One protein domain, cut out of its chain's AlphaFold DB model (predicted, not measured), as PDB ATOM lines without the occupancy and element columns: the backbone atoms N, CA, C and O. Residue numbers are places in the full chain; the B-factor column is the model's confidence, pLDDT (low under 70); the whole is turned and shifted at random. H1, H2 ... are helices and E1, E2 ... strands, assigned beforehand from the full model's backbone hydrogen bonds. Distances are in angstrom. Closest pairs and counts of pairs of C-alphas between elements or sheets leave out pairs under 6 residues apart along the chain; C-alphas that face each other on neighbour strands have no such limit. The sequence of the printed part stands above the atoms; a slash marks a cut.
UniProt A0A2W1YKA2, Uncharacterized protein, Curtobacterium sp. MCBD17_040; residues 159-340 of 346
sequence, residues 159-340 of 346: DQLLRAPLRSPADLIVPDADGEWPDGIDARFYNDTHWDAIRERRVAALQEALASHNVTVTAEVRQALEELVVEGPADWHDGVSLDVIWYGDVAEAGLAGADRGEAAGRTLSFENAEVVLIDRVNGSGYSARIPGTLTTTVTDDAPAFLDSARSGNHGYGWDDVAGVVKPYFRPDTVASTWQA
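Overview. This is residues 159 to 340 of the 346 residues of an uncharacterized protein of Curtobacterium sp. MCBD17_040 (UniProt A0A2W1YKA2). A strongly twisted antiparallel sheet of five strands is folded over on itself by sharp bends in its long hairpin E3 and E4, which brings edge strand E1 back near the last part of E4. H3 packs on one face of this sheet, over E4, with H2 across H3 and reaching the sheet with its last residues; the short H4 and H5 are on the face opposite to H3. Residues 176 to 183 stick out beyond H2, and the loop 249 to 265 between E2 and E3 lies toward the other end of the long axis. The printed part has 182 residues with five named helices and five named strands, along the chain E1, H1, H2, H3, E2, E3, E4, H4, H5 and E5; the class is mixed, helices and strands, and the sheet is branched, its neighbour pairs being E1 and E2, E2 and E3, E3 and E4, and E3 and E5, each antiparallel. The whole is compact, with a radius of gyration of the C-alphas of 16.4 A, yet elongated in outline, spanning 54 by 35 by 32 A.

Along the chain. E1, residues 160 to 167, begins at C-alpha 160 (191.337, 247.274, 208.727) and is 21.5 A long. H1 is residues 169 to 172. H2, residues 195 to 211, begins at C-alpha 195 (217.943, 246.754, 183.336) and is 23.9 A long. H3, residues 219 to 231, is 18.1 A long. E2 is residues 240 to 248, 23.4 A, and E3 is residues 266 to 279, 25.7 A; E3 bends by 107 degrees at residue 271. E4, residues 284 to 298, is 24.6 A long and bends by 119 degrees at residue 292. H4 is residues 318 to 322 and H5 residues 326 to 329. E5, residues 333 to 338, is 16.9 A long and ends at C-alpha 338 (177.176, 248.221, 193.978).

Arrangement. E2, E3 and E4 form a meander, each strand the antiparallel neighbour of the one before; E2 and E3, and E3 and E4, are hairpins. Between E1 and E2, antiparallel, N 162 and O 246 are 2.8 A apart, within hydrogen-bond range; so are N 243 and O 276 of E2 and E3, at 3.0 A, and N 268 and O 296 of E3 and E4, at 2.8 A. E5 is antiparallel to E3, with N 269 and O 335 at 2.8 A. The pairing is staggered: E2, beside residues 274 to 279, and E5, beside residues 267 to 271, lie on one side of E3, and E4 on the other side. E1 and E4 come closest at the C-alphas of Leu 166 and Thr 296, 6.5 A apart. H3 is on the sheet at a height of 7.9 A, over E4 and slantwise to the strands, at 35 degrees on the local plane. H2 touches H3 at a steep tilt of 55 degrees, opposite ways, the closest C-alphas being those of Val 203 and Leu 225, 5.9 A. H2 only grazes the sheet, with residues 206 to 211, and H1 only grazes it too. H2 touches H1 with residues 202 to 209 alone, the closest C-alphas being those of Leu 172 and Ala 205, 5.6 A. H4 and H5 are on the same face, opposite to that of H3; H5, at a height of 7.1 A, lies only just over E2, with 3 of its C-alphas falling on it, and H4, at 7.5 A, lies over none of the strands, only just, with 2 C-alphas falling on E3. In H2, H3 and H4 every O i to N i+4 pair is within hydrogen-bond range; H1 and H5 are too short for such a pair.

Size, cuts and confidence. The C-alphas of Thr 193 and Ala 258, the two farthest apart, are 55.4 A from each other. The printed part has no cut. The links H1 to H2, E2 to E3 and E4 to H4 are long; in the last, residues 305 to 306 pair antiparallel with residues 162 to 163 of E1. The mean pLDDT of the printed part is 88.2, and residues 168 to 170, 258 and 309 to 313 are under 70.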
ATOM      1  N   ASP A 159     188.293 249.869 211.445       94.94
ATOM      2  CA  ASP A 159     189.074 249.964 210.215       94.94
ATOM      3  C   ASP A 159     190.203 248.927 210.175       94.94
ATOM      4  O   ASP A 159     190.964 248.758 211.143       94.94
ATOM      5  N   GLN A 160     190.325 248.277 209.023       94.31
ATOM      6  CA  GLN A 160     191.337 247.274 208.727       94.31
ATOM      7  C   GLN A 160     192.212 247.722 207.568       94.31
ATOM      8  O   GLN A 160     191.844 248.596 206.785       94.31
ATOM      9  N   LEU A 161     193.404 247.131 207.487       94.81
ATOM     10  CA  LEU A 161     194.255 247.289 206.319       94.81
ATOM     11  C   LEU A 161     193.794 246.270 205.279       94.81
ATOM     12  O   LEU A 161     193.817 245.067 205.532       94.81
ATOM     13  N   LEU A 162     193.321 246.777 204.152       95.50
ATOM     14  CA  LEU A 162     192.651 246.024 203.106       95.50
ATOM     15  C   LEU A 162     193.410 246.181 201.798       95.50
ATOM     16  O   LEU A 162     194.028 247.218 201.541       95.50
ATOM     17  N   ARG A 163     193.323 245.155 200.958       94.88
ATOM     18  CA  ARG A 163     193.835 245.169 199.592       94.88
ATOM     19  C   ARG A 163     192.770 244.726 198.619       94.88
ATOM     20  O   ARG A 163     191.954 243.866 198.929       94.88
ATOM     21  N   ALA A 164     192.799 245.313 197.431       95.12
ATOM     22  CA  ALA A 164     191.970 244.897 196.316       95.12
ATOM     23  C   ALA A 164     192.853 244.744 195.076       95.12
ATOM     24  O   ALA A 164     193.651 245.645 194.778       95.12
ATOM     25  N   PRO A 165     192.724 243.623 194.353       93.25
ATOM     26  CA  PRO A 165     193.564 243.354 193.205       93.25
ATOM     27  C   PRO A 165     193.320 244.375 192.095       93.25
ATOM     28  O   PRO A 165     192.180 244.704 191.760       93.25
ATOM     29  N   LEU A 166     194.406 244.878 191.507       93.69
ATOM     30  CA  LEU A 166     194.350 245.664 190.272       93.69
ATOM     31  C   LEU A 166     194.665 244.778 189.073       93.69
ATOM     32  O   LEU A 166     194.041 244.902 188.022       93.69
ATOM     33  N   ARG A 167     195.635 243.873 189.211       84.94
ATOM     34  CA  ARG A 167     195.964 242.901 188.169       84.94
ATOM     35  C   ARG A 167     196.768 241.754 188.761       84.94
ATOM     36  O   ARG A 167     197.573 241.953 189.669       84.94
ATOM     37  N   SER A 168     196.585 240.560 188.208       68.38
ATOM     38  CA  SER A 168     197.446 239.423 188.528       68.38
ATOM     39  C   SER A 168     198.841 239.609 187.899       68.38
ATOM     40  O   SER A 168     198.939 240.123 186.780       68.38
ATOM     41  N   PRO A 169     199.925 239.157 188.560       63.56
ATOM     42  CA  PRO A 169     201.281 239.166 187.998       63.56
ATOM     43  C   PRO A 169     201.398 238.520 186.626       63.56
ATOM     44  O   PRO A 169     202.113 239.028 185.762       63.56
ATOM     45  N   ALA A 170     200.710 237.391 186.434       64.38
ATOM     46  CA  ALA A 170     200.754 236.638 185.185       64.38
ATOM     47  C   ALA A 170     200.201 237.461 184.012       64.38
ATOM     48  O   ALA A 170     200.588 237.240 182.868       64.38
ATOM     49  N   ASP A 171     199.355 238.445 184.321       74.81
ATOM     50  CA  ASP A 171     198.745 239.333 183.346       74.81
ATOM     51  C   ASP A 171     199.489 240.664 183.222       74.81
ATOM     52  O   ASP A 171     199.223 241.399 182.274       74.81
ATOM     53  N   LEU A 172     200.397 241.003 184.151       76.56
ATOM     54  CA  LEU A 172     201.160 242.253 184.107       76.56
ATOM     55  C   LEU A 172     202.171 242.259 182.964       76.56
ATOM     56  O   LEU A 172     202.329 243.280 182.303       76.56
ATOM     57  N   ILE A 173     202.857 241.143 182.712       77.94
ATOM     58  CA  ILE A 173     203.862 241.079 181.648       77.94
ATOM     59  C   ILE A 173     203.639 239.852 180.771       77.94
ATOM     60  O   ILE A 173     203.885 238.720 181.184       77.94
ATOM     61  N   VAL A 174     203.240 240.096 179.525       73.31
ATOM     62  CA  VAL A 174     203.020 239.057 178.514       73.31
ATOM     63  C   VAL A 174     204.157 239.117 177.481       73.31
ATOM     64  O   VAL A 174     204.550 240.223 177.090       73.31
ATOM     65  N   PRO A 175     204.719 237.968 177.050       73.69
ATOM     66  CA  PRO A 175     205.619 237.930 175.898       73.69
ATOM     67  C   PRO A 175     204.897 238.401 174.622       73.69
ATOM     68  O   PRO A 175     203.699 238.686 174.633       73.69
ATOM     69  N   ASP A 176     205.618 238.523 173.511       75.25
ATOM     70  CA  ASP A 176     204.995 238.915 172.247       75.25
ATOM     71  C   ASP A 176     204.006 237.856 171.704       75.25
ATOM     72  O   ASP A 176     203.734 236.828 172.329       75.25
ATOM     73  N   ALA A 177     203.425 238.125 170.530       75.06
ATOM     74  CA  ALA A 177     202.405 237.269 169.925       75.06
ATOM     75  C   ALA A 177     202.880 235.831 169.637       75.06
ATOM     76  O   ALA A 177     202.043 234.932 169.550       75.06
ATOM     77  N   ASP A 178     204.192 235.617 169.510       78.12
ATOM     78  CA  ASP A 178     204.797 234.305 169.275       78.12
ATOM     79  C   ASP A 178     205.216 233.621 170.594       78.12
ATOM     80  O   ASP A 178     205.731 232.502 170.593       78.12
ATOM     81  N   GLY A 179     204.935 234.254 171.739       76.12
ATOM     82  CA  GLY A 179     205.313 233.774 173.064       76.12
ATOM     83  C   GLY A 179     206.791 233.996 173.379       76.12
ATOM     84  O   GLY A 179     207.298 233.423 174.349       76.12
ATOM     85  N   GLU A 180     207.478 234.821 172.587       77.88
ATOM     86  CA  GLU A 180     208.893 235.106 172.747       77.88
ATOM     87  C   GLU A 180     209.110 236.445 173.461       77.88
ATOM     88  O   GLU A 180     208.341 237.408 173.389       77.88
ATOM     89  N   TRP A 181     210.195 236.490 174.222       79.31
ATOM     90  CA  TRP A 181     210.746 237.744 174.700       79.31
ATOM     91  C   TRP A 181     211.795 238.206 173.680       79.31
ATOM     92  O   TRP A 181     212.519 237.355 173.162       79.31
ATOM     93  N   PRO A 182     211.953 239.518 173.420       76.69
ATOM     94  CA  PRO A 182     213.085 240.036 172.660       76.69
ATOM     95  C   PRO A 182     214.397 239.450 173.158       76.69
ATOM     96  O   PRO A 182     214.549 239.233 174.361       76.69
ATOM     97  N   ASP A 183     215.332 239.243 172.234       76.56
ATOM     98  CA  ASP A 183     216.594 238.536 172.451       76.56
ATOM     99  C   ASP A 183     217.249 238.840 173.811       76.56
ATOM    100  O   ASP A 183     217.875 239.879 174.017       76.56
ATOM    101  N   GLY A 184     217.116 237.893 174.746       71.31
ATOM    102  CA  GLY A 184     217.742 237.947 176.070       71.31
ATOM    103  C   GLY A 184     217.085 238.883 177.097       71.31
ATOM    104  O   GLY A 184     217.695 239.131 178.140       71.31
ATOM    105  N   ILE A 185     215.875 239.392 176.836       78.25
ATOM    106  CA  ILE A 185     215.155 240.356 177.686       78.25
ATOM    107  C   ILE A 185     213.802 239.789 178.136       78.25
ATOM    108  O   ILE A 185     212.746 240.184 177.638       78.25
ATOM    109  N   ASP A 186     213.831 238.906 179.131       84.94
ATOM    110  CA  ASP A 186     212.631 238.498 179.864       84.94
ATOM    111  C   ASP A 186     212.359 239.504 180.990       84.94
ATOM    112  O   ASP A 186     213.113 239.576 181.958       84.94
ATOM    113  N   ALA A 187     211.293 240.301 180.863       81.12
ATOM    114  CA  ALA A 187     210.992 241.361 181.826       81.12
ATOM    115  C   ALA A 187     210.518 240.831 183.192       81.12
ATOM    116  O   ALA A 187     210.386 241.607 184.140       81.12
ATOM    117  N   ARG A 188     210.317 239.516 183.329       83.44
ATOM    118  CA  ARG A 188     210.073 238.871 184.622       83.44
ATOM    119  C   ARG A 188     211.320 238.798 185.478       83.44
ATOM    120  O   ARG A 188     211.211 238.949 186.683       83.44
ATOM    121  N   PHE A 189     212.499 238.643 184.894       83.94
ATOM    122  CA  PHE A 189     213.719 238.449 185.671       83.94
ATOM    123  C   PHE A 189     214.552 239.718 185.727       83.94
ATOM    124  O   PHE A 189     214.730 240.408 184.723       83.94
ATOM    125  N   TYR A 190     215.097 240.011 186.901       80.44
ATOM    126  CA  TYR A 190     216.111 241.035 187.044       80.44
ATOM    127  C   TYR A 190     217.369 240.648 186.256       80.44
ATOM    128  O   TYR A 190     217.887 239.534 186.358       80.44
ATOM    129  N   ASN A 191     217.888 241.588 185.465       80.75
ATOM    130  CA  ASN A 191     219.126 241.409 184.718       80.75
ATOM    131  C   ASN A 191     219.863 242.744 184.577       80.75
ATOM    132  O   ASN A 191     219.424 243.617 183.828       80.75
ATOM    133  N   ASP A 192     221.029 242.856 185.220       81.12
ATOM    134  CA  ASP A 192     221.896 244.046 185.185       81.12
ATOM    135  C   ASP A 192     222.239 244.509 183.759       81.12
ATOM    136  O   ASP A 192     222.415 245.697 183.504       81.12
ATOM    137  N   THR A 193     222.337 243.576 182.808       84.25
ATOM    138  CA  THR A 193     222.766 243.869 181.430       84.25
ATOM    139  C   THR A 193     221.679 244.581 180.626       84.25
ATOM    140  O   THR A 193     221.983 245.322 179.695       84.25
ATOM    141  N   HIS A 194     220.411 244.366 180.983       83.12
ATOM    142  CA  HIS A 194     219.249 244.876 180.253       83.12
ATOM    143  C   HIS A 194     218.293 245.659 181.158       83.12
ATOM    144  O   HIS A 194     217.125 245.826 180.806       83.12
ATOM    145  N   TRP A 195     218.778 246.140 182.308       86.62
ATOM    146  CA  TRP A 195     217.943 246.754 183.336       86.62
ATOM    147  C   TRP A 195     217.066 247.881 182.789       86.62
ATOM    148  O   TRP A 195     215.858 247.851 182.993       86.62
ATOM    149  N   ASP A 196     217.627 248.814 182.016       88.31
ATOM    150  CA  ASP A 196     216.856 249.931 181.457       88.31
ATOM    151  C   ASP A 196     215.705 249.456 180.553       88.31
ATOM    152  O   ASP A 196     214.593 249.978 180.621       88.31
ATOM    153  N   ALA A 197     215.936 248.422 179.735       85.81
ATOM    154  CA  ALA A 197     214.914 247.868 178.848       85.81
ATOM    155  C   ALA A 197     213.835 247.078 179.613       85.81
ATOM    156  O   ALA A 197     212.659 247.124 179.247       85.81
ATOM    157  N   ILE A 198     214.221 246.366 180.677       88.50
ATOM    158  CA  ILE A 198     213.296 245.651 181.569       88.50
ATOM    159  C   ILE A 198     212.445 246.652 182.349       88.50
ATOM    160  O   ILE A 198     211.220 246.523 182.383       88.50
ATOM    161  N   ARG A 199     213.081 247.682 182.914       90.75
ATOM    162  CA  ARG A 199     212.438 248.757 183.666       90.75
ATOM    163  C   ARG A 199     211.365 249.445 182.833       90.75
ATOM    164  O   ARG A 199     210.226 249.511 183.274       90.75
ATOM    165  N   GLU A 200     211.689 249.899 181.623       90.31
ATOM    166  CA  GLU A 200     210.715 250.577 180.755       90.31
ATOM    167  C   GLU A 200     209.503 249.692 180.429       90.31
ATOM    168  O   GLU A 200     208.369 250.170 180.408       90.31
ATOM    169  N   ARG A 201     209.713 248.386 180.241       89.06
ATOM    170  CA  ARG A 201     208.621 247.432 180.002       89.06
ATOM    171  C   ARG A 201     207.747 247.205 181.224       89.06
ATOM    172  O   ARG A 201     206.530 247.181 181.087       89.06
ATOM    173  N   ARG A 202     208.348 247.070 182.405       92.19
ATOM    174  CA  ARG A 202     207.611 246.957 183.669       92.19
ATOM    175  C   ARG A 202     206.810 248.222 183.961       92.19
ATOM    176  O   ARG A 202     205.645 248.130 184.323       92.19
ATOM    177  N   VAL A 203     207.388 249.401 183.728       94.12
ATOM    178  CA  VAL A 203     206.668 250.675 183.866       94.12
ATOM    179  C   VAL A 203     205.494 250.729 182.891       94.12
ATOM    180  O   VAL A 203     204.388 251.057 183.306       94.12
ATOM    181  N   ALA A 204     205.694 250.356 181.623       91.31
ATOM    182  CA  ALA A 204     204.615 250.310 180.637       91.31
ATOM    183  C   ALA A 204     203.492 249.332 181.035       91.31
ATOM    184  O   ALA A 204     202.317 249.667 180.896       91.31
ATOM    185  N   ALA A 205     203.839 248.168 181.591       91.12
ATOM    186  CA  ALA A 205     202.881 247.203 182.127       91.12
ATOM    187  C   ALA A 205     202.034 247.786 183.272       91.12
ATOM    188  O   ALA A 205     200.808 247.662 183.261       91.12
ATOM    189  N   LEU A 206     202.662 248.472 184.234       94.44
ATOM    190  CA  LEU A 206     201.927 249.145 185.310       94.44
ATOM    191  C   LEU A 206     201.070 250.300 184.777       94.44
ATOM    192  O   LEU A 206     199.953 250.494 185.247       94.44
ATOM    193  N   GLN A 207     201.553 251.047 183.779       94.44
ATOM    194  CA  GLN A 207     200.779 252.109 183.128       94.44
ATOM    195  C   GLN A 207     199.517 251.551 182.462       94.44
ATOM    196  O   GLN A 207     198.444 252.127 182.622       94.44
ATOM    197  N   GLU A 208     199.632 250.434 181.742       91.62
ATOM    198  CA  GLU A 208     198.491 249.757 181.120       91.62
ATOM    199  C   GLU A 208     197.495 249.254 182.172       91.62
ATOM    200  O   GLU A 208     196.293 249.489 182.042       91.62
ATOM    201  N   ALA A 209     197.991 248.617 183.238       92.69
ATOM    202  CA  ALA A 209     197.160 248.148 184.342       92.69
ATOM    203  C   ALA A 209     196.410 249.306 185.021       92.69
ATOM    204  O   ALA A 209     195.199 249.241 185.194       92.69
ATOM    205  N   LEU A 210     197.084 250.405 185.360       93.62
ATOM    206  CA  LEU A 210     196.412 251.552 185.978       93.62
ATOM    207  C   LEU A 210     195.446 252.261 185.016       93.62
ATOM    208  O   LEU A 210     194.390 252.730 185.442       93.62
ATOM    209  N   ALA A 211     195.750 252.300 183.717       92.31
ATOM    210  CA  ALA A 211     194.854 252.880 182.718       92.31
ATOM    211  C   ALA A 211     193.525 252.112 182.606       92.31
ATOM    212  O   ALA A 211     192.484 252.740 182.405       92.31
ATOM    213  N   SER A 212     193.519 250.783 182.796       91.75
ATOM    214  CA  SER A 212     192.271 250.001 182.867       91.75
ATOM    215  C   SER A 212     191.433 250.292 184.117       91.75
ATOM    216  O   SER A 212     190.259 249.938 184.161       91.75
ATOM    217  N   HIS A 213     192.023 250.974 185.101       94.50
ATOM    218  CA  HIS A 213     191.417 251.380 186.373       94.50
ATOM    219  C   HIS A 213     191.150 252.892 186.433       94.50
ATOM    220  O   HIS A 213     191.140 253.496 187.505       94.50
ATOM    221  N   ASN A 214     190.931 253.510 185.264       92.88
ATOM    222  CA  ASN A 214     190.611 254.931 185.068       92.88
ATOM    223  C   ASN A 214     191.684 255.935 185.529       92.88
ATOM    224  O   ASN A 214     191.414 257.137 185.592       92.88
ATOM    225  N   VAL A 215     192.918 255.493 185.777       94.44
ATOM    226  CA  VAL A 215     194.016 256.402 186.121       94.44
ATOM    227  C   VAL A 215     194.552 257.076 184.859       94.44
ATOM    228  O   VAL A 215     194.951 256.424 183.891       94.44
ATOM    229  N   THR A 216     194.627 258.407 184.875       94.12
ATOM    230  CA  THR A 216     195.313 259.164 183.819       94.12
ATOM    231  C   THR A 216     196.814 259.173 184.083       94.12
ATOM    232  O   THR A 216     197.269 259.694 185.095       94.12
ATOM    233  N   VAL A 217     197.602 258.643 183.149       93.56
ATOM    234  CA  VAL A 217     199.064 258.569 183.280       93.56
ATOM    235  C   VAL A 217     199.700 259.948 183.060       93.56
ATOM    236  O   VAL A 217     199.996 260.345 181.931       93.56
ATOM    237  N   THR A 218     199.909 260.691 184.147       96.19
ATOM    238  CA  THR A 218     200.690 261.939 184.165       96.19
ATOM    239  C   THR A 218     202.186 261.666 184.371       96.19
ATOM    240  O   THR A 218     202.612 260.518 184.520       96.19
ATOM    241  N   ALA A 219     203.004 262.723 184.385       96.62
ATOM    242  CA  ALA A 219     204.421 262.607 184.722       96.62
ATOM    243  C   ALA A 219     204.625 262.138 186.173       96.62
ATOM    244  O   ALA A 219     205.496 261.311 186.424       96.62
ATOM    245  N   GLU A 220     203.791 262.610 187.103       96.69
ATOM    246  CA  GLU A 220     203.829 262.200 188.509       96.69
ATOM    247  C   GLU A 220     203.414 260.734 188.680       96.69
ATOM    248  O   GLU A 220     204.106 259.984 189.365       96.69
ATOM    249  N   VAL A 221     202.344 260.289 188.003       96.75
ATOM    250  CA  VAL A 221     201.954 258.865 187.997       96.75
ATOM    251  C   VAL A 221     203.085 258.014 187.436       96.75
ATOM    252  O   VAL A 221     203.449 257.004 188.028       96.75
ATOM    253  N   ARG A 222     203.686 258.424 186.311       96.88
ATOM    254  CA  ARG A 222     204.817 257.693 185.735       96.88
ATOM    255  C   ARG A 222     205.990 257.598 186.713       96.88
ATOM    256  O   ARG A 222     206.570 256.524 186.815       96.88
ATOM    257  N   GLN A 223     206.319 258.671 187.428       97.56
ATOM    258  CA  GLN A 223     207.380 258.643 188.432       97.56
ATOM    259  C   GLN A 223     207.067 257.646 189.560       97.56
ATOM    260  O   GLN A 223     207.922 256.833 189.893       97.56
ATOM    261  N   ALA A 224     205.841 257.644 190.091       97.50
ATOM    262  CA  ALA A 224     205.432 256.687 191.123       97.50
ATOM    263  C   ALA A 224     205.530 255.227 190.636       97.50
ATOM    264  O   ALA A 224     205.963 254.341 191.370       97.50
ATOM    265  N   LEU A 225     205.189 254.970 189.369       96.69
ATOM    266  CA  LEU A 225     205.359 253.652 188.752       96.69
ATOM    267  C   LEU A 225     206.831 253.275 188.562       96.69
ATOM    268  O   LEU A 225     207.197 252.114 188.731       96.69
ATOM    269  N   GLU A 226     207.684 254.236 188.212       96.81
ATOM    270  CA  GLU A 226     209.129 254.022 188.145       96.81
ATOM    271  C   GLU A 226     209.701 253.654 189.521       96.81
ATOM    272  O   GLU A 226     210.520 252.741 189.594       96.81
ATOM    273  N   GLU A 227     209.240 254.298 190.594       97.12
ATOM    274  CA  GLU A 227     209.613 253.970 191.977       97.12
ATOM    275  C   GLU A 227     209.151 252.555 192.361       97.12
ATOM    276  O   GLU A 227     209.967 251.767 192.833       97.12
ATOM    277  N   LEU A 228     207.903 252.173 192.051       95.94
ATOM    278  CA  LEU A 228     207.408 250.800 192.257       95.94
ATOM    279  C   LEU A 228     208.271 249.745 191.552       95.94
ATOM    280  O   LEU A 228     208.520 248.682 192.108       95.94
ATOM    281  N   VAL A 229     208.729 250.017 190.327       94.88
ATOM    282  CA  VAL A 229     209.558 249.072 189.561       94.88
ATOM    283  C   VAL A 229     210.987 248.989 190.095       94.88
ATOM    284  O   VAL A 229     211.584 247.915 190.042       94.88
ATOM    285  N   VAL A 230     211.552 250.110 190.549       94.31
ATOM    286  CA  VAL A 230     212.946 250.196 191.013       94.31
ATOM    287  C   VAL A 230     213.099 249.652 192.432       94.31
ATOM    288  O   VAL A 230     214.040 248.908 192.689       94.31
ATOM    289  N   GLU A 231     212.187 250.018 193.331       95.19
ATOM    290  CA  GLU A 231     212.252 249.671 194.756       95.19
ATOM    291  C   GLU A 231     211.439 248.412 195.099       95.19
ATOM    292  O   GLU A 231     211.593 247.844 196.180       95.19
ATOM    293  N   GLY A 232     210.555 247.975 194.196       93.38
ATOM    294  CA  GLY A 232     209.736 246.777 194.365       93.38
ATOM    295  C   GLY A 232     210.485 245.464 194.104       93.38
ATOM    296  O   GLY A 232     211.719 245.412 194.105       93.38
ATOM    297  N   PRO A 233     209.750 244.361 193.870       92.12
ATOM    298  CA  PRO A 233     210.348 243.048 193.677       92.12
ATOM    299  C   PRO A 233     211.276 243.008 192.459       92.12
ATOM    300  O   PRO A 233     210.903 243.411 191.350       92.12
ATOM    301  N   ALA A 234     212.483 242.473 192.658       90.12
ATOM    302  CA  ALA A 234     213.475 242.339 191.595       90.12
ATOM    303  C   ALA A 234     212.979 241.403 190.479       90.12
ATOM    304  O   ALA A 234     213.080 241.745 189.298       90.12
ATOM    305  N   ASP A 235     212.368 240.277 190.846       89.44
ATOM    306  CA  ASP A 235     211.787 239.298 189.927       89.44
ATOM    307  C   ASP A 235     210.254 239.337 190.000       89.44
ATOM    308  O   ASP A 235     209.676 239.400 191.079       89.44
ATOM    309  N   TRP A 236     209.587 239.313 188.847       89.75
ATOM    310  CA  TRP A 236     208.133 239.277 188.710       89.75
ATOM    311  C   TRP A 236     207.699 237.883 188.277       89.75
ATOM    312  O   TRP A 236     207.979 237.436 187.167       89.75
ATOM    313  N   HIS A 237     206.989 237.195 189.158       87.38
ATOM    314  CA  HIS A 237     206.410 235.876 188.921       87.38
ATOM    315  C   HIS A 237     204.983 235.839 189.476       87.38
ATOM    316  O   HIS A 237     204.479 236.843 189.965       87.38
ATOM    317  N   ASP A 238     204.334 234.681 189.426       85.69
ATOM    318  CA  ASP A 238     202.965 234.435 189.906       85.69
ATOM    319  C   ASP A 238     202.674 234.858 191.365       85.69
ATOM    320  O   ASP A 238     201.518 235.052 191.742       85.69
ATOM    321  N   GLY A 239     203.710 235.053 192.179       87.06
ATOM    322  CA  GLY A 239     203.615 235.558 193.547       87.06
ATOM    323  C   GLY A 239     203.510 237.082 193.666       87.06
ATOM    324  O   GLY A 239     203.110 237.560 194.727       87.06
ATOM    325  N   VAL A 240     203.830 237.842 192.610       90.50
ATOM    326  CA  VAL A 240     203.926 239.314 192.633       90.50
ATOM    327  C   VAL A 240     202.600 240.003 192.317       90.50
ATOM    328  O   VAL A 240     202.226 240.167 191.169       90.50
ATOM    329  N   SER A 241     201.875 240.477 193.313       91.56
ATOM    330  CA  SER A 241     200.597 241.169 193.100       91.56
ATOM    331  C   SER A 241     200.760 242.681 192.955       91.56
ATOM    332  O   SER A 241     201.581 243.282 193.653       91.56
ATOM    333  N   LEU A 242     199.925 243.285 192.104       95.00
ATOM    334  CA  LEU A 242     199.693 244.728 192.052       95.00
ATOM    335  C   LEU A 242     198.293 245.022 192.587       95.00
ATOM    336  O   LEU A 242     197.300 244.719 191.917       95.00
ATOM    337  N   ASP A 243     198.231 245.672 193.742       95.56
ATOM    338  CA  ASP A 243     196.979 245.920 194.450       95.56
ATOM    339  C   ASP A 243     196.874 247.380 194.882       95.56
ATOM    340  O   ASP A 243     197.878 248.045 195.143       95.56
ATOM    341  N   VAL A 244     195.646 247.870 195.014       96.62
ATOM    342  CA  VAL A 244     195.391 249.057 195.833       96.62
ATOM    343  C   VAL A 244     195.335 248.616 197.290       96.62
ATOM    344  O   VAL A 244     194.720 247.595 197.600       96.62
ATOM    345  N   ILE A 245     195.985 249.369 198.173       96.38
ATOM    346  CA  ILE A 245     196.016 249.118 199.615       96.38
ATOM    347  C   ILE A 245     195.453 250.326 200.360       96.38
ATOM    348  O   ILE A 245     195.789 251.470 200.052       96.38
ATOM    349  N   TRP A 246     194.593 250.089 201.347       96.81
ATOM    350  CA  TRP A 246     194.016 251.171 202.138       96.81
ATOM    351  C   TRP A 246     193.662 250.741 203.557       96.81
ATOM    352  O   TRP A 246     193.433 249.570 203.836       96.81
ATOM    353  N   TYR A 247     193.611 251.715 204.461       95.81
ATOM    354  CA  TYR A 247     193.107 251.532 205.818       95.81
ATOM    355  C   TYR A 247     191.702 252.127 205.933       95.81
ATOM    356  O   TYR A 247     191.557 253.354 205.888       95.81
ATOM    357  N   GLY A 248     190.681 251.277 206.051       95.19
ATOM    358  CA  GLY A 248     189.279 251.701 206.009       95.19
ATOM    359  C   GLY A 248     188.288 250.659 206.522       95.19
ATOM    360  O   GLY A 248     188.677 249.601 207.020       95.19
ATOM    361  N   ASP A 249     187.004 250.996 206.421       94.75
ATOM    362  CA  ASP A 249     185.899 250.168 206.900       94.75
ATOM    363  C   ASP A 249     185.701 248.953 205.974       94.75
ATOM    364  O   ASP A 249     185.573 249.074 204.755       94.75
ATOM    365  N   VAL A 250     185.656 247.759 206.566       94.44
ATOM    366  CA  VAL A 250     185.434 246.485 205.867       94.44
ATOM    367  C   VAL A 250     184.104 246.495 205.100       94.44
ATOM    368  O   VAL A 250     184.008 245.951 203.994       94.44
ATOM    369  N   ALA A 251     183.083 247.175 205.630       93.06
ATOM    370  CA  ALA A 251     181.779 247.312 204.993       93.06
ATOM    371  C   ALA A 251     181.823 248.107 203.674       93.06
ATOM    372  O   ALA A 251     180.850 248.074 202.919       93.06
ATOM    373  N   GLU A 252     182.917 248.804 203.348       92.25
ATOM    374  CA  GLU A 252     183.088 249.508 202.068       92.25
ATOM    375  C   GLU A 252     183.437 248.573 200.907       92.25
ATOM    376  O   GLU A 252     183.133 248.901 199.759       92.25
ATOM    377  N   ALA A 253     184.029 247.410 201.188       94.31
ATOM    378  CA  ALA A 253     184.474 246.454 200.173       94.31
ATOM    379  C   ALA A 253     183.813 245.074 200.279       94.31
ATOM    380  O   ALA A 253     183.951 244.276 199.357       94.31
ATOM    381  N   GLY A 254     183.057 244.824 201.353       93.19
ATOM    382  CA  GLY A 254     182.285 243.601 201.551       93.19
ATOM    383  C   GLY A 254     181.418 243.210 200.362       93.19
ATOM    384  O   GLY A 254     180.727 244.065 199.791       93.19
ATOM    385  N   LEU A 255     181.438 241.912 200.048       92.00
ATOM    386  CA  LEU A 255     180.602 241.256 199.043       92.00
ATOM    387  C   LEU A 255     179.567 240.311 199.666       92.00
ATOM    388  O   LEU A 255     178.702 239.808 198.955       92.00
ATOM    389  N   ALA A 256     179.617 240.062 200.971       83.94
ATOM    390  CA  ALA A 256     178.588 239.313 201.676       83.94
ATOM    391  C   ALA A 256     177.527 240.249 202.288       83.94
ATOM    392  O   ALA A 256     177.793 241.410 202.612       83.94
ATOM    393  N   GLY A 257     176.314 239.727 202.481       72.31
ATOM    394  CA  GLY A 257     175.241 240.399 203.217       72.31
ATOM    395  C   GLY A 257     174.032 240.819 202.378       72.31
ATOM    396  O   GLY A 257     174.057 240.857 201.148       72.31
ATOM    397  N   ALA A 258     172.947 241.150 203.084       65.81
ATOM    398  CA  ALA A 258     171.633 241.418 202.495       65.81
ATOM    399  C   ALA A 258     171.624 242.590 201.494       65.81
ATOM    400  O   ALA A 258     170.839 242.589 200.547       65.81
ATOM    401  N   ASP A 259     172.520 243.565 201.674       70.25
ATOM    402  CA  ASP A 259     172.601 244.758 200.826       70.25
ATOM    403  C   ASP A 259     173.148 244.470 199.415       70.25
ATOM    404  O   ASP A 259     172.977 245.302 198.521       70.25
ATOM    405  N   ARG A 260     173.773 243.303 199.184       78.69
ATOM    406  CA  ARG A 260     174.283 242.906 197.862       78.69
ATOM    407  C   ARG A 260     173.163 242.642 196.854       78.69
ATOM    408  O   ARG A 260     173.299 242.997 195.683       78.69
ATOM    409  N   GLY A 261     172.070 242.006 197.277       81.12
ATOM    410  CA  GLY A 261     171.012 241.552 196.368       81.12
ATOM    411  C   GLY A 261     171.566 240.730 195.193       81.12
ATOM    412  O   GLY A 261     172.281 239.756 195.393       81.12
ATOM    413  N   GLU A 262     171.256 241.145 193.961       80.56
ATOM    414  CA  GLU A 262     171.730 240.506 192.717       80.56
ATOM    415  C   GLU A 262     173.010 241.153 192.143       80.56
ATOM    416  O   GLU A 262     173.352 240.933 190.980       80.56
ATOM    417  N   ALA A 263     173.708 242.004 192.903       82.19
ATOM    418  CA  ALA A 263     174.884 242.704 192.393       82.19
ATOM    419  C   ALA A 263     176.018 241.732 192.022       82.19
ATOM    420  O   ALA A 263     176.355 240.811 192.772       82.19
ATOM    421  N   ALA A 264     176.641 241.987 190.867       84.44
ATOM    422  CA  ALA A 264     177.751 241.189 190.336       84.44
ATOM    423  C   ALA A 264     179.106 241.499 191.004       84.44
ATOM    424  O   ALA A 264     180.087 240.795 190.786       84.44
ATOM    425  N   GLY A 265     179.164 242.576 191.785       92.19
ATOM    426  CA  GLY A 265     180.375 243.058 192.428       92.19
ATOM    427  C   GLY A 265     180.212 244.493 192.905       92.19
ATOM    428  O   GLY A 265     179.117 245.073 192.872       92.19
ATOM    429  N   ARG A 266     181.323 245.084 193.336       93.94
ATOM    430  CA  ARG A 266     181.349 246.415 193.934       93.94
ATOM    431  C   ARG A 266     182.497 247.232 193.366       93.94
ATOM    432  O   ARG A 266     183.640 246.789 193.354       93.94
ATOM    433  N   THR A 267     182.196 248.430 192.878       95.50
ATOM    434  CA  THR A 267     183.221 249.365 192.412       95.50
ATOM    435  C   THR A 267     183.684 250.228 193.572       95.50
ATOM    436  O   THR A 267     182.875 250.896 194.216       95.50
ATOM    437  N   LEU A 268     184.994 250.223 193.793       97.06
ATOM    438  CA  LEU A 268     185.705 251.056 194.747       97.06
ATOM    439  C   LEU A 268     186.410 252.176 193.984       97.06
ATOM    440  O   LEU A 268     187.046 251.922 192.962       97.06
ATOM    441  N   SER A 269     186.294 253.406 194.470       97.06
ATOM    442  CA  SER A 269     186.933 254.592 193.905       97.06
ATOM    443  C   SER A 269     187.745 255.291 194.982       97.06
ATOM    444  O   SER A 269     187.215 255.636 196.038       97.06
ATOM    445  N   PHE A 270     189.011 255.536 194.684       96.81
ATOM    446  CA  PHE A 270     189.997 256.097 195.594       96.81
ATOM    447  C   PHE A 270     190.546 257.395 195.017       96.81
ATOM    448  O   PHE A 270     190.890 257.446 193.837       96.81
ATOM    449  N   GLU A 271     190.677 258.420 195.852       95.31
ATOM    450  CA  GLU A 271     191.453 259.618 195.520       95.31
ATOM    451  C   GLU A 271     192.850 259.503 196.125       95.31
ATOM    452  O   GLU A 271     192.991 259.225 197.318       95.31
ATOM    453  N   ASN A 272     193.871 259.732 195.296       93.25
ATOM    454  CA  ASN A 272     195.283 259.619 195.658       93.25
ATOM    455  C   ASN A 272     195.610 258.258 196.292       93.25
ATOM    456  O   ASN A 272     196.159 258.182 197.393       93.25
ATOM    457  N   ALA A 273     195.220 257.189 195.594       94.81
ATOM    458  CA  ALA A 273     195.311 255.816 196.072       94.81
ATOM    459  C   ALA A 273     196.757 255.397 196.357       94.81
ATOM    460  O   ALA A 273     197.665 255.708 195.586       94.81
ATOM    461  N   GLU A 274     196.967 254.626 197.421       96.62
ATOM    462  CA  GLU A 274     198.239 253.945 197.633       96.62
ATOM    463  C   GLU A 274     198.201 252.595 196.903       96.62
ATOM    464  O   GLU A 274     197.292 251.786 197.101       96.62
ATOM    465  N   VAL A 275     199.170 252.362 196.024       96.62
ATOM    466  CA  VAL A 275     199.296 251.121 195.253       96.62
ATOM    467  C   VAL A 275     200.536 250.384 195.721       96.62
ATOM    468  O   VAL A 275     201.601 250.985 195.855       96.62
ATOM    469  N   VAL A 276     200.397 249.084 195.961       95.56
ATOM    470  CA  VAL A 276     201.478 248.207 196.404       95.56
ATOM    471  C   VAL A 276     201.803 247.183 195.323       95.56
ATOM    472  O   VAL A 276     200.919 246.522 194.777       95.56
ATOM    473  N   LEU A 277     203.093 247.056 195.023       94.94
ATOM    474  CA  LEU A 277     203.659 245.967 194.240       94.94
ATOM    475  C   LEU A 277     204.452 245.083 195.200       94.94
ATOM    476  O   LEU A 277     205.464 245.521 195.749       94.94
ATOM    477  N   ILE A 278     203.995 243.856 195.420       92.25
ATOM    478  CA  ILE A 278     204.535 242.978 196.465       92.25
ATOM    479  C   ILE A 278     204.656 241.546 195.967       92.25
ATOM    480  O   ILE A 278     203.710 240.978 195.429       92.25
ATOM    481  N   ASP A 279     205.818 240.953 196.199       91.62
ATOM    482  CA  ASP A 279     206.045 239.522 196.121       91.62
ATOM    483  C   ASP A 279     205.545 238.859 197.403       91.62
ATOM    484  O   ASP A 279     206.172 238.902 198.465       91.62
ATOM    485  N   ARG A 280     204.398 238.200 197.287       89.06
ATOM    486  CA  ARG A 280     203.738 237.536 198.409       89.06
ATOM    487  C   ARG A 280     204.452 236.255 198.850       89.06
ATOM    488  O   ARG A 280     204.092 235.690 199.878       89.06
ATOM    489  N   VAL A 281     205.457 235.780 198.110       88.56
ATOM    490  CA  VAL A 281     206.215 234.563 198.439       88.56
ATOM    491  C   VAL A 281     207.399 234.866 199.352       88.56
ATOM    492  O   VAL A 281     207.686 234.072 200.248       88.56
ATOM    493  N   ASN A 282     208.086 235.993 199.153       88.56
ATOM    494  CA  ASN A 282     209.267 236.358 199.950       88.56
ATOM    495  C   ASN A 282     209.126 237.661 200.749       88.56
ATOM    496  O   ASN A 282     210.020 237.966 201.538       88.56
ATOM    497  N   GLY A 283     208.034 238.404 200.564       87.56
ATOM    498  CA  GLY A 283     207.785 239.650 201.277       87.56
ATOM    499  C   GLY A 283     208.648 240.819 200.797       87.56
ATOM    500  O   GLY A 283     208.895 241.743 201.561       87.56
ATOM    501  N   SER A 284     209.155 240.799 199.564       91.31
ATOM    502  CA  SER A 284     209.724 241.998 198.940       91.31
ATOM    503  C   SER A 284     208.615 242.831 198.305       91.31
ATOM    504  O   SER A 284     207.627 242.293 197.816       91.31
ATOM    505  N   GLY A 285     208.743 244.152 198.310       93.75
ATOM    506  CA  GLY A 285     207.730 245.010 197.713       93.75
ATOM    507  C   GLY A 285     207.975 246.486 197.948       93.75
ATOM    508  O   GLY A 285     208.863 246.869 198.709       93.75
ATOM    509  N   TYR A 286     207.155 247.301 197.299       95.62
ATOM    510  CA  TYR A 286     207.126 248.744 197.484       95.62
ATOM    511  C   TYR A 286     205.698 249.261 197.337       95.62
ATOM    512  O   TYR A 286     204.905 248.697 196.580       95.62
ATOM    513  N   SER A 287     205.379 250.345 198.041       96.12
ATOM    514  CA  SER A 287     204.123 251.070 197.868       96.12
ATOM    515  C   SER A 287     204.394 252.496 197.418       96.12
ATOM    516  O   SER A 287     205.305 253.145 197.929       96.12
ATOM    517  N   ALA A 288     203.584 252.991 196.492       96.31
ATOM    518  CA  ALA A 288     203.652 254.365 196.027       96.31
ATOM    519  C   ALA A 288     202.252 254.959 195.910       96.31
ATOM    520  O   ALA A 288     201.285 254.280 195.547       96.31
ATOM    521  N   ARG A 289     202.156 256.261 196.172       95.88
ATOM    522  CA  ARG A 289     200.918 257.009 195.997       95.88
ATOM    523  C   ARG A 289     200.710 257.368 194.533       95.88
ATOM    524  O   ARG A 289     201.548 258.027 193.921       95.88
ATOM    525  N   ILE A 290     199.560 256.988 193.996       96.00
ATOM    526  CA  ILE A 290     199.135 257.302 192.638       96.00
ATOM    527  C   ILE A 290     198.201 258.515 192.692       96.00
ATOM    528  O   ILE A 290     197.088 258.394 193.203       96.00
ATOM    529  N   PRO A 291     198.622 259.694 192.198       93.88
ATOM    530  CA  PRO A 291     197.782 260.885 192.238       93.88
ATOM    531  C   PRO A 291     196.564 260.767 191.311       93.88
ATOM    532  O   PRO A 291     196.657 260.237 190.202       93.88
ATOM    533  N   GLY A 292     195.443 261.343 191.749       92.75
ATOM    534  CA  GLY A 292     194.166 261.329 191.031       92.75
ATOM    535  C   GLY A 292     193.250 260.174 191.433       92.75
ATOM    536  O   GLY A 292     193.441 259.544 192.473       92.75
ATOM    537  N   THR A 293     192.237 259.921 190.605       95.50
ATOM    538  CA  THR A 293     191.225 258.896 190.866       95.50
ATOM    539  C   THR A 293     191.673 257.534 190.341       95.50
ATOM    540  O   THR A 293     192.015 257.402 189.164       95.50
ATOM    541  N   LEU A 294     191.611 256.513 191.193       96.69
ATOM    542  CA  LEU A 294     191.758 255.105 190.825       96.69
ATOM    543  C   LEU A 294     190.454 254.377 191.130       96.69
ATOM    544  O   LEU A 294     189.927 254.495 192.234       96.69
ATOM    545  N   THR A 295     189.949 253.592 190.182       96.25
ATOM    546  CA  THR A 295     188.764 252.753 190.397       96.25
ATOM    547  C   THR A 295     189.090 251.288 190.182       96.25
ATOM    548  O   THR A 295     189.605 250.965 189.122       96.25
ATOM    549  N   THR A 296     188.714 250.409 191.107       95.50
ATOM    550  CA  THR A 296     188.765 248.950 190.907       95.50
ATOM    551  C   THR A 296     187.400 248.331 191.184       95.50
ATOM    552  O   THR A 296     186.553 248.937 191.841       95.50
ATOM    553  N   THR A 297     187.153 247.138 190.654       94.75
ATOM    554  CA  THR A 297     185.935 246.374 190.933       94.75
ATOM    555  C   THR A 297     186.312 245.092 191.645       94.75
ATOM    556  O   THR A 297     187.103 244.318 191.118       94.75
ATOM    557  N   VAL A 298     185.715 244.876 192.813       94.62
ATOM    558  CA  VAL A 298     185.824 243.620 193.553       94.62
ATOM    559  C   VAL A 298     184.633 242.726 193.224       94.62
ATOM    560  O   VAL A 298     183.492 243.194 193.143       94.62
ATOM    561  N   THR A 299     184.913 241.451 192.991       93.12
ATOM    562  CA  THR A 299     183.940 240.395 192.660       93.12
ATOM    563  C   THR A 299     184.267 239.140 193.462       93.12
ATOM    564  O   THR A 299     185.328 239.076 194.072       93.12
ATOM    565  N   ASP A 300     183.405 238.123 193.437       89.50
ATOM    566  CA  ASP A 300     183.676 236.857 194.144       89.50
ATOM    567  C   ASP A 300     184.973 236.179 193.649       89.50
ATOM    568  O   ASP A 300     185.688 235.547 194.421       89.50
ATOM    569  N   ASP A 301     185.312 236.355 192.365       88.44
ATOM    570  CA  ASP A 301     186.537 235.815 191.752       88.44
ATOM    571  C   ASP A 301     187.789 236.664 192.041       88.44
ATOM    572  O   ASP A 301     188.919 236.182 191.940       88.44
ATOM    573  N   ALA A 302     187.601 237.946 192.355       90.50
ATOM    574  CA  ALA A 302     188.668 238.904 192.626       90.50
ATOM    575  C   ALA A 302     188.259 239.840 193.779       90.50
ATOM    576  O   ALA A 302     188.049 241.041 193.560       90.50
ATOM    577  N   PRO A 303     188.089 239.303 194.999       93.94
ATOM    578  CA  PRO A 303     187.570 240.085 196.106       93.94
ATOM    579  C   PRO A 303     188.646 240.994 196.698       93.94
ATOM    580  O   PRO A 303     189.846 240.829 196.453       93.94
ATOM    581  N   ALA A 304     188.211 241.952 197.515       94.75
ATOM    582  CA  ALA A 304     189.120 242.543 198.486       94.75
ATOM    583  C   ALA A 304     189.496 241.497 199.548       94.75
ATOM    584  O   ALA A 304     188.790 240.512 199.739       94.75
ATOM    585  N   PHE A 305     190.602 241.713 200.245       93.19
ATOM    586  CA  PHE A 305     191.073 240.819 201.299       93.19
ATOM    587  C   PHE A 305     191.836 241.600 202.368       93.19
ATOM    588  O   PHE A 305     192.303 242.721 202.126       93.19
ATOM    589  N   LEU A 306     191.961 241.018 203.560       92.88
ATOM    590  CA  LEU A 306     192.795 241.575 204.618       92.88
ATOM    591  C   LEU A 306     194.275 241.523 204.250       92.88
ATOM    592  O   LEU A 306     194.806 240.495 203.834       92.88
ATOM    593  N   ASP A 307     194.986 242.618 204.501       90.25
ATOM    594  CA  ASP A 307     196.442 242.631 204.432       90.25
ATOM    595  C   ASP A 307     197.038 242.034 205.722       90.25
ATOM    596  O   ASP A 307     197.558 242.740 206.586       90.25
ATOM    597  N   SER A 308     196.895 240.714 205.883       76.81
ATOM    598  CA  SER A 308     197.458 239.943 206.996       76.81
ATOM    599  C   SER A 308     197.993 238.588 206.510       76.81
ATOM    600  O   SER A 308     197.286 237.843 205.835       76.81
ATOM    601  N   ALA A 309     199.224 238.211 206.882       61.50
ATOM    602  CA  ALA A 309     199.747 236.868 206.588       61.50
ATOM    603  C   ALA A 309     199.096 235.749 207.419       61.50
ATOM    604  O   ALA A 309     199.377 234.572 207.190       61.50
ATOM    605  N   ARG A 310     198.286 236.083 208.435       57.12
ATOM    606  CA  ARG A 310     197.738 235.098 209.379       57.12
ATOM    607  C   ARG A 310     196.398 234.515 208.949       57.12
ATOM    608  O   ARG A 310     196.114 233.395 209.359       57.12
ATOM    609  N   SER A 311     195.622 235.235 208.141       52.56
ATOM    610  CA  SER A 311     194.236 234.870 207.831       52.56
ATOM    611  C   SER A 311     194.029 234.207 206.467       52.56
ATOM    612  O   SER A 311     192.971 233.627 206.244       52.56
ATOM    613  N   GLY A 312     195.024 234.202 205.567       56.34
ATOM    614  CA  GLY A 312     194.791 233.778 204.183       56.34
ATOM    615  C   GLY A 312     195.893 232.961 203.510       56.34
ATOM    616  O   GLY A 312     197.078 233.046 203.827       56.34
ATOM    617  N   ASN A 313     195.500 232.246 202.450       64.38
ATOM    618  CA  ASN A 313     196.396 231.632 201.455       64.38
ATOM    619  C   ASN A 313     197.114 232.681 200.572       64.38
ATOM    620  O   ASN A 313     197.582 232.370 199.476       64.38
ATOM    621  N   HIS A 314     197.168 233.938 201.016       73.38
ATOM    622  CA  HIS A 314     197.635 235.076 200.236       73.38
ATOM    623  C   HIS A 314     199.131 235.353 200.402       73.38
ATOM    624  O   HIS A 314     199.646 236.196 199.680       73.38
ATOM    625  N   GLY A 315     199.845 234.625 201.269       82.75
ATOM    626  CA  GLY A 315     201.281 234.812 201.491       82.75
ATOM    627  C   GLY A 315     201.585 236.006 202.400       82.75
ATOM    628  O   GLY A 315     200.808 236.310 203.300       82.75
ATOM    629  N   TYR A 316     202.731 236.661 202.200       85.69
ATOM    630  CA  TYR A 316     203.115 237.846 202.973       85.69
ATOM    631  C   TYR A 316     202.151 239.019 202.731       85.69
ATOM    632  O   TYR A 316     201.942 239.432 201.584       85.69
ATOM    633  N   GLY A 317     201.614 239.582 203.818       86.69
ATOM    634  CA  GLY A 317     200.936 240.875 203.818       86.69
ATOM    635  C   GLY A 317     201.940 242.028 203.839       86.69
ATOM    636  O   GLY A 317     203.086 241.872 204.261       86.69
ATOM    637  N   TRP A 318     201.526 243.207 203.391       89.19
ATOM    638  CA  TRP A 318     202.352 244.407 203.442       89.19
ATOM    639  C   TRP A 318     202.622 244.866 204.883       89.19
ATOM    640  O   TRP A 318     203.723 245.335 205.172       89.19
ATOM    641  N   ASP A 319     201.683 244.653 205.811       85.44
ATOM    642  CA  ASP A 319     201.882 244.874 207.251       85.44
ATOM    643  C   ASP A 319     203.034 244.023 207.805       85.44
ATOM    644  O   ASP A 319     203.851 244.513 208.587       85.44
ATOM    645  N   ASP A 320     203.177 242.781 207.332       82.56
ATOM    646  CA  ASP A 320     204.276 241.893 207.726       82.56
ATOM    647  C   ASP A 320     205.627 242.343 207.154       82.56
ATOM    648  O   ASP A 320     206.669 242.166 207.790       82.56
ATOM    649  N   VAL A 321     205.612 242.927 205.955       82.25
ATOM    650  CA  VAL A 321     206.813 243.350 205.224       82.25
ATOM    651  C   VAL A 321     207.355 244.679 205.737       82.25
ATOM    652  O   VAL A 321     208.549 244.811 206.007       82.25
ATOM    653  N   ALA A 322     206.482 245.676 205.859       82.00
ATOM    654  CA  ALA A 322     206.868 247.054 206.128       82.00
ATOM    655  C   ALA A 322     206.576 247.499 207.572       82.00
ATOM    656  O   ALA A 322     206.991 248.596 207.951       82.00
ATOM    657  N   GLY A 323     205.903 246.673 208.389       78.31
ATOM    658  CA  GLY A 323     205.542 247.010 209.770       78.31
ATOM    659  C   GLY A 323     204.730 248.300 209.829       78.31
ATOM    660  O   GLY A 323     205.148 249.277 210.461       78.31
ATOM    661  N   VAL A 324     203.635 248.354 209.068       81.06
ATOM    662  CA  VAL A 324     203.090 249.633 208.627       81.06
ATOM    663  C   VAL A 324     202.375 250.406 209.729       81.06
ATOM    664  O   VAL A 324     201.648 249.883 210.572       81.06
ATOM    665  N   VAL A 325     202.496 251.730 209.663       83.38
ATOM    666  CA  VAL A 325     201.623 252.632 210.415       83.38
ATOM    667  C   VAL A 325     200.301 252.725 209.659       83.38
ATOM    668  O   VAL A 325     200.152 253.587 208.801       83.38
ATOM    669  N   LYS A 326     199.341 251.841 209.964       86.75
ATOM    670  CA  LYS A 326     198.070 251.694 209.219       86.75
ATOM    671  C   LYS A 326     197.385 253.018 208.822       86.75
ATOM    672  O   LYS A 326     197.031 253.155 207.655       86.75
ATOM    673  N   PRO A 327     197.289 254.050 209.692       87.75
ATOM    674  CA  PRO A 327     196.704 255.341 209.311       87.75
ATOM    675  C   PRO A 327     197.381 256.072 208.139       87.75
ATOM    676  O   PRO A 327     196.749 256.936 207.542       87.75
ATOM    677  N   TYR A 328     198.637 255.755 207.800       88.81
ATOM    678  CA  TYR A 328     199.311 256.278 206.604       88.81
ATOM    679  C   TYR A 328     198.583 255.874 205.312       88.81
ATOM    680  O   TYR A 328     198.507 256.668 204.376       88.81
ATOM    681  N   PHE A 329     198.004 254.670 205.295       93.12
ATOM    682  CA  PHE A 329     197.253 254.107 204.172       93.12
ATOM    683  C   PHE A 329     195.789 254.547 204.163       93.12
ATOM    684  O   PHE A 329     194.995 254.031 203.380       93.12
ATOM    685  N   ARG A 330     195.387 255.480 205.034       92.19
ATOM    686  CA  ARG A 330     194.044 256.046 204.950       92.19
ATOM    687  C   ARG A 330     193.975 256.943 203.705       92.19
ATOM    688  O   ARG A 330     194.740 257.907 203.627       92.19
ATOM    689  N   PRO A 331     193.088 256.647 202.747       87.50
ATOM    690  CA  PRO A 331     192.954 257.449 201.542       87.50
ATOM    691  C   PRO A 331     192.233 258.760 201.862       87.50
ATOM    692  O   PRO A 331     191.552 258.878 202.884       87.50
ATOM    693  N   ASP A 332     192.353 259.740 200.966       89.50
ATOM    694  CA  ASP A 332     191.643 261.014 201.120       89.50
ATOM    695  C   ASP A 332     190.124 260.790 201.077       89.50
ATOM    696  O   ASP A 332     189.376 261.360 201.874       89.50
ATOM    697  N   THR A 333     189.681 259.913 200.171       91.69
ATOM    698  CA  THR A 333     188.306 259.415 200.089       91.69
ATOM    699  C   THR A 333     188.275 257.991 199.540       91.69
ATOM    700  O   THR A 333     188.972 257.707 198.563       91.69
ATOM    701  N   VAL A 334     187.401 257.146 200.097       93.44
ATOM    702  CA  VAL A 334     186.892 255.931 199.442       93.44
ATOM    703  C   VAL A 334     185.421 256.148 199.130       93.44
ATOM    704  O   VAL A 334     184.641 256.540 199.997       93.44
ATOM    705  N   ALA A 335     185.035 255.911 197.884       94.88
ATOM    706  CA  ALA A 335     183.642 255.790 197.496       94.88
ATOM    707  C   ALA A 335     183.385 254.370 197.007       94.88
ATOM    708  O   ALA A 335     184.214 253.779 196.317       94.88
ATOM    709  N   SER A 336     182.222 253.833 197.355       94.62
ATOM    710  CA  SER A 336     181.878 252.451 197.065       94.62
ATOM    711  C   SER A 336     180.461 252.350 196.519       94.62
ATOM    712  O   SER A 336     179.541 252.979 197.042       94.62
ATOM    713  N   THR A 337     180.281 251.621 195.418       94.06
ATOM    714  CA  THR A 337     178.993 251.504 194.719       94.06
ATOM    715  C   THR A 337     178.771 250.080 194.221       94.06
ATOM    716  O   THR A 337     179.633 249.509 193.554       94.06
ATOM    717  N   TRP A 338     177.598 249.515 194.515       92.25
ATOM    718  CA  TRP A 338     177.176 248.221 193.978       92.25
ATOM    719  C   TRP A 338     176.987 248.284 192.464       92.25
ATOM    720  O   TRP A 338     176.374 249.219 191.941       92.25
ATOM    721  N   GLN A 339     177.488 247.273 191.757       88.06
ATOM    722  CA  GLN A 339     177.258 247.143 190.325       88.06
ATOM    723  C   GLN A 339     175.901 246.498 190.053       88.06
ATOM    724  O   GLN A 339     175.516 245.526 190.701       88.06
ATOM    725  N   ALA A 340     175.180 247.025 189.063       80.62
ATOM    726  CA  ALA A 340     173.955 246.391 188.594       80.62
ATOM    727  C   ALA A 340     174.254 244.974 188.060       80.62
ATOM    728  O   ALA A 340     175.322 244.771 187.472       80.62
TER     729      ALA A 340